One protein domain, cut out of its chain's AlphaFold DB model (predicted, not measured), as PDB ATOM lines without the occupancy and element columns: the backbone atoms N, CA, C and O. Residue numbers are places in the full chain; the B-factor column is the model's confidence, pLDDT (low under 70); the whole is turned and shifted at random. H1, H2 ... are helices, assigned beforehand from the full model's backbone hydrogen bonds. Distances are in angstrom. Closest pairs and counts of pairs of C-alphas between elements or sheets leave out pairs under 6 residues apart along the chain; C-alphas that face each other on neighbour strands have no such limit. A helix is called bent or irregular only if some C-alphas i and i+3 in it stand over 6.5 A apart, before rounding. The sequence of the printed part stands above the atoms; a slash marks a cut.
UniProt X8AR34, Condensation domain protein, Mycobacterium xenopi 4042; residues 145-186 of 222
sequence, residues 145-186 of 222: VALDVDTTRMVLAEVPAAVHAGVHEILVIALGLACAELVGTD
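Overview. This is residues 145 to 186 of the 222 residues of the protein "Condensation domain protein" of Mycobacterium xenopi 4042 (UniProt X8AR34). Two helices make a lopsided T: H2 starts at the side of H1, near its residues 155 to 160, and runs away from it about perpendicular. The free beginning of H1, residues 149 to 154, sticks out as one arm, and the end of H2, residues 178 to 183, sticks out as another. The printed part has 42 residues with two named helices, H1 then H2, and no named strand; its class is all helix. The whole is loose, with a radius of gyration of the C-alphas of 11.8 A, and flat, spanning 31 by 24 by 12 A.

Arrangement. Begin with H1, residues 149 to 163, and go on through a tight link of 3 residues to H2, residues 167 to 183. The two touch, with 5 pairs of C-alphas within 8 A; the closest C-alphas are those of Leu 156 and Val 167, 6.1 A apart. H1 touches H2 with residues 155 to 160 alone, and H2 touches H1 with residues 167 to 170 alone. Their lines stand about perpendicular, at 78 degrees, with 16.0 A from centre to centre. In H2 every O i to N i+4 pair is within hydrogen-bond range; in H1, 9 of 11 are.

Along the chain. Find C-alpha 149 at (62.138, 30.187, 88.603); from there H1 runs 20.5 A to C-alpha 163 at (73.255, 44.002, 78.387). H1 is irregular, with C-alphas 156 and 159 7.1 A apart, and its line is a rough one. Next look at C-alpha 167; from it H2, the longest helix, runs 24.5 A to C-alpha 183 at (58.998, 59.016, 94.992).

Size, cuts and confidence. The two C-alphas farthest apart are those of Val 149 and Thr 185, at 31.8 A. The printed part has no cut. Its mean pLDDT is 90.3, and no printed residue is under 70.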
ATOM      1  N   VAL A 145      59.871  39.264  98.886       92.94
ATOM      2  CA  VAL A 145      59.244  38.779  97.659       92.94
ATOM      3  C   VAL A 145      60.233  37.849  96.973       92.94
ATOM      4  O   VAL A 145      61.421  38.157  96.887       92.94
ATOM      5  N   ALA A 146      59.746  36.699  96.519       94.38
ATOM      6  CA  ALA A 146      60.530  35.755  95.739       94.38
ATOM      7  C   ALA A 146      60.138  35.871  94.266       94.38
ATOM      8  O   ALA A 146      58.951  35.921  93.942       94.38
ATOM      9  N   LEU A 147      61.140  35.898  93.392       93.50
ATOM     10  CA  LEU A 147      60.930  35.757  91.957       93.50
ATOM     11  C   LEU A 147      60.645  34.286  91.639       93.50
ATOM     12  O   LEU A 147      61.169  33.382  92.297       93.50
ATOM     13  N   ASP A 148      59.827  34.038  90.621       96.06
ATOM     14  CA  ASP A 148      59.644  32.691  90.098       96.06
ATOM     15  C   ASP A 148      60.935  32.176  89.430       96.06
ATOM     16  O   ASP A 148      61.907  32.908  89.202       96.06
ATOM     17  N   VAL A 149      60.958  30.875  89.142       95.50
ATOM     18  CA  VAL A 149      62.138  30.187  88.603       95.50
ATOM     19  C   VAL A 149      62.547  30.738  87.239       95.50
ATOM     20  O   VAL A 149      63.745  30.865  86.976       95.50
ATOM     21  N   ASP A 150      61.584  31.064  86.377       95.31
ATOM     22  CA  ASP A 150      61.870  31.507  85.017       95.31
ATOM     23  C   ASP A 150      62.416  32.936  85.031       95.31
ATOM     24  O   ASP A 150      63.461  33.198  84.431       95.31
ATOM     25  N   THR A 151      61.821  33.824  85.831       92.81
ATOM     26  CA  THR A 151      62.356  35.173  86.066       92.81
ATOM     27  C   THR A 151      63.755  35.131  86.680       92.81
ATOM     28  O   THR A 151      64.662  35.825  86.219       92.81
ATOM     29  N   THR A 152      63.975  34.266  87.673       93.81
ATOM     30  CA  THR A 152      65.298  34.098  88.293       93.81
ATOM     31  C   THR A 152      66.338  33.634  87.271       93.81
ATOM     32  O   THR A 152      67.454  34.154  87.244       93.81
ATOM     33  N   ARG A 153      65.988  32.690  86.387       92.25
ATOM     34  CA  ARG A 153      66.888  32.211  85.327       92.25
ATOM     35  C   ARG A 153      67.251  33.327  84.349       92.25
ATOM     36  O   ARG A 153      68.432  33.478  84.033       92.25
ATOM     37  N   MET A 154      66.270  34.117  83.911       91.06
ATOM     38  CA  MET A 154      66.509  35.242  83.004       91.06
ATOM     39  C   MET A 154      67.495  36.244  83.614       91.06
ATOM     40  O   MET A 154      68.472  36.617  82.965       91.06
ATOM     41  N   VAL A 155      67.294  36.619  84.881       89.88
ATOM     42  CA  VAL A 155      68.161  37.572  85.598       89.88
ATOM     43  C   VAL A 155      69.579  37.027  85.797       89.88
ATOM     44  O   VAL A 155      70.537  37.790  85.717       89.88
ATOM     45  N   LEU A 156      69.739  35.721  86.032       91.12
ATOM     46  CA  LEU A 156      71.050  35.113  86.286       91.12
ATOM     47  C   LEU A 156      71.862  34.792  85.021       91.12
ATOM     48  O   LEU A 156      73.076  34.624  85.132       91.12
ATOM     49  N   ALA A 157      71.232  34.671  83.849       86.62
ATOM     50  CA  ALA A 157      71.906  34.198  82.637       86.62
ATOM     51  C   ALA A 157      71.641  35.068  81.400       86.62
ATOM     52  O   ALA A 157      72.576  35.613  80.812       86.62
ATOM     53  N   GLU A 158      70.380  35.191  80.993       86.19
ATOM     54  CA  GLU A 158      70.008  35.759  79.690       86.19
ATOM     55  C   GLU A 158      70.187  37.280  79.648       86.19
ATOM     56  O   GLU A 158      70.761  37.815  78.699       86.19
ATOM     57  N   VAL A 159      69.748  37.977  80.698       84.69
ATOM     58  CA  VAL A 159      69.835  39.440  80.778       84.69
ATOM     59  C   VAL A 159      71.295  39.906  80.858       84.69
ATOM     60  O   VAL A 159      71.669  40.727  80.017       84.69
ATOM     61  N   PRO A 160      72.159  39.369  81.749       87.38
ATOM     62  CA  PRO A 160      73.581  39.718  81.771       87.38
ATOM     63  C   PRO A 160      74.273  39.587  80.408       87.38
ATOM     64  O   PRO A 160      75.050  40.458  80.018       87.38
ATOM     65  N   ALA A 161      73.951  38.527  79.657       82.25
ATOM     66  CA  ALA A 161      74.506  38.293  78.328       82.25
ATOM     67  C   ALA A 161      74.038  39.331  77.293       82.25
ATOM     68  O   ALA A 161      74.808  39.705  76.411       82.25
ATOM     69  N   ALA A 162      72.796  39.812  77.398       83.88
ATOM     70  CA  ALA A 162      72.240  40.800  76.477       83.88
ATOM     71  C   ALA A 162      72.768  42.222  76.736       83.88
ATOM     72  O   ALA A 162      73.064  42.952  75.790       83.88
ATOM     73  N   VAL A 163      72.900  42.619  78.007       81.19
ATOM     74  CA  VAL A 163      73.255  44.002  78.387       81.19
ATOM     75  C   VAL A 163      74.719  44.188  78.790       81.19
ATOM     76  O   VAL A 163      75.119  45.307  79.095       81.19
ATOM     77  N   HIS A 164      75.528  43.123  78.760       82.12
ATOM     78  CA  HIS A 164      76.942  43.140  79.157       82.12
ATOM     79  C   HIS A 164      77.164  43.723  80.567       82.12
ATOM     80  O   HIS A 164      78.155  44.407  80.820       82.12
ATOM     81  N   ALA A 165      76.232  43.442  81.478       84.75
ATOM     82  CA  ALA A 165      76.261  43.877  82.869       84.75
ATOM     83  C   ALA A 165      76.137  42.660  83.790       84.75
ATOM     84  O   ALA A 165      75.575  41.635  83.401       84.75
ATOM     85  N   GLY A 166      76.663  42.744  85.008       86.31
ATOM     86  CA  GLY A 166      76.451  41.706  86.004       86.31
ATOM     87  C   GLY A 166      75.029  41.725  86.569       86.31
ATOM     88  O   GLY A 166      74.241  42.656  86.390       86.31
ATOM     89  N   VAL A 167      74.697  40.656  87.296       88.50
ATOM     90  CA  VAL A 167      73.412  40.524  88.002       88.50
ATOM     91  C   VAL A 167      73.206  41.678  88.986       88.50
ATOM     92  O   VAL A 167      72.093  42.171  89.140       88.50
ATOM     93  N   HIS A 168      74.278  42.123  89.643       88.25
ATOM     94  CA  HIS A 168      74.210  43.192  90.630       88.25
ATOM     95  C   HIS A 168      73.783  44.526  90.003       88.25
ATOM     96  O   HIS A 168      72.874  45.170  90.517       88.25
ATOM     97  N   GLU A 169      74.361  44.904  88.860       89.12
ATOM     98  CA  GLU A 169      73.988  46.120  88.140       89.12
ATOM     99  C   GLU A 169      72.518  46.089  87.707       89.12
ATOM    100  O   GLU A 169      71.810  47.080  87.867       89.12
ATOM    101  N   ILE A 170      72.031  44.937  87.233       91.00
ATOM    102  CA  ILE A 170      70.620  44.754  86.858       91.00
ATOM    103  C   ILE A 170      69.698  44.996  88.063       91.00
ATOM    104  O   ILE A 170      68.692  45.695  87.939       91.00
ATOM    105  N   LEU A 171      70.045  44.460  89.237       92.19
ATOM    106  CA  LEU A 171      69.259  44.647  90.459       92.19
ATOM    107  C   LEU A 171      69.289  46.099  90.957       92.19
ATOM    108  O   LEU A 171      68.259  46.606  91.395       92.19
ATOM    109  N   VAL A 172      70.430  46.787  90.858       92.94
ATOM    110  CA  VAL A 172      70.543  48.210  91.226       92.94
ATOM    111  C   VAL A 172      69.734  49.093  90.273       92.94
ATOM    112  O   VAL A 172      69.064  50.015  90.729       92.94
ATOM    113  N   ILE A 173      69.720  48.787  88.971       91.19
ATOM    114  CA  ILE A 173      68.864  49.481  87.994       91.19
ATOM    115  C   ILE A 173      67.388  49.277  88.347       91.19
ATOM    116  O   ILE A 173      66.638  50.249  88.408       91.19
ATOM    117  N   ALA A 174      66.972  48.037  88.620       92.06
ATOM    118  CA  ALA A 174      65.597  47.737  89.012       92.06
ATOM    119  C   ALA A 174      65.191  48.477  90.299       92.06
ATOM    120  O   ALA A 174      64.099  49.042  90.362       92.06
ATOM    121  N   LEU A 175      66.082  48.537  91.295       93.19
ATOM    122  CA  LEU A 175      65.872  49.316  92.516       93.19
ATOM    123  C   LEU A 175      65.755  50.816  92.219       93.19
ATOM    124  O   LEU A 175      64.871  51.476  92.756       93.19
ATOM    125  N   GLY A 176      66.604  51.352  91.339       92.62
ATOM    126  CA  GLY A 176      66.544  52.750  90.921       92.62
ATOM    127  C   GLY A 176      65.216  53.121  90.265       92.62
ATOM    128  O   GLY A 176      64.616  54.130  90.630       92.62
ATOM    129  N   LEU A 177      64.719  52.270  89.362       93.06
ATOM    130  CA  LEU A 177      63.416  52.448  88.714       93.06
ATOM    131  C   LEU A 177      62.264  52.387  89.724       93.06
ATOM    132  O   LEU A 177      61.385  53.245  89.701       93.06
ATOM    133  N   ALA A 178      62.295  51.424  90.649       93.19
ATOM    134  CA  ALA A 178      61.282  51.307  91.695       93.19
ATOM    135  C   ALA A 178      61.269  52.530  92.632       93.19
ATOM    136  O   ALA A 178      60.205  53.008  93.017       93.19
ATOM    137  N   CYS A 179      62.441  53.069  92.979       93.12
ATOM    138  CA  CYS A 179      62.551  54.294  93.770       93.12
ATOM    139  C   CYS A 179      62.002  55.518  93.024       93.12
ATOM    140  O   CYS A 179      61.305  56.328  93.634       93.12
ATOM    141  N   ALA A 180      62.281  55.649  91.722       92.12
ATOM    142  CA  ALA A 180      61.744  56.736  90.903       92.12
ATOM    143  C   ALA A 180      60.208  56.688  90.836       92.12
ATOM    144  O   ALA A 180      59.550  57.713  91.025       92.12
ATOM    145  N   GLU A 181      59.634  55.491  90.666       94.50
ATOM    146  CA  GLU A 181      58.184  55.268  90.697       94.50
ATOM    147  C   GLU A 181      57.581  55.603  92.071       94.50
ATOM    148  O   GLU A 181      56.563  56.289  92.150       94.50
ATOM    149  N   LEU A 182      58.232  55.174  93.158       92.50
ATOM    150  CA  LEU A 182      57.760  55.394  94.526       92.50
ATOM    151  C   LEU A 182      57.760  56.875  94.928       92.50
ATOM    152  O   LEU A 182      56.810  57.345  95.552       92.50
ATOM    153  N   VAL A 183      58.839  57.599  94.618       90.75
ATOM    154  CA  VAL A 183      58.998  59.016  94.992       90.75
ATOM    155  C   VAL A 183      58.293  59.937  93.984       90.75
ATOM    156  O   VAL A 183      57.968  61.078  94.313       90.75
ATOM    157  N   GLY A 184      58.010  59.448  92.772       91.81
ATOM    158  CA  GLY A 184      57.344  60.204  91.712       91.81
ATOM    159  C   GLY A 184      58.253  61.240  91.046       91.81
ATOM    160  O   GLY A 184      57.779  62.298  90.631       91.81
ATOM    161  N   THR A 185      59.559  60.974  90.982       88.25
ATOM    162  CA  THR A 185      60.552  61.877  90.388       88.25
ATOM    163  C   THR A 185      61.710  61.103  89.770       88.25
ATOM    164  O   THR A 185      62.180  60.123  90.337       88.25
ATOM    165  N   ASP A 186      62.261  61.640  88.683       87.06
ATOM    166  CA  ASP A 186      63.479  61.128  88.032       87.06
ATOM    167  C   ASP A 186      64.753  61.802  88.579       87.06
ATOM    168  O   ASP A 186      65.769  61.926  87.891       87.06
TER     169      ASP A 186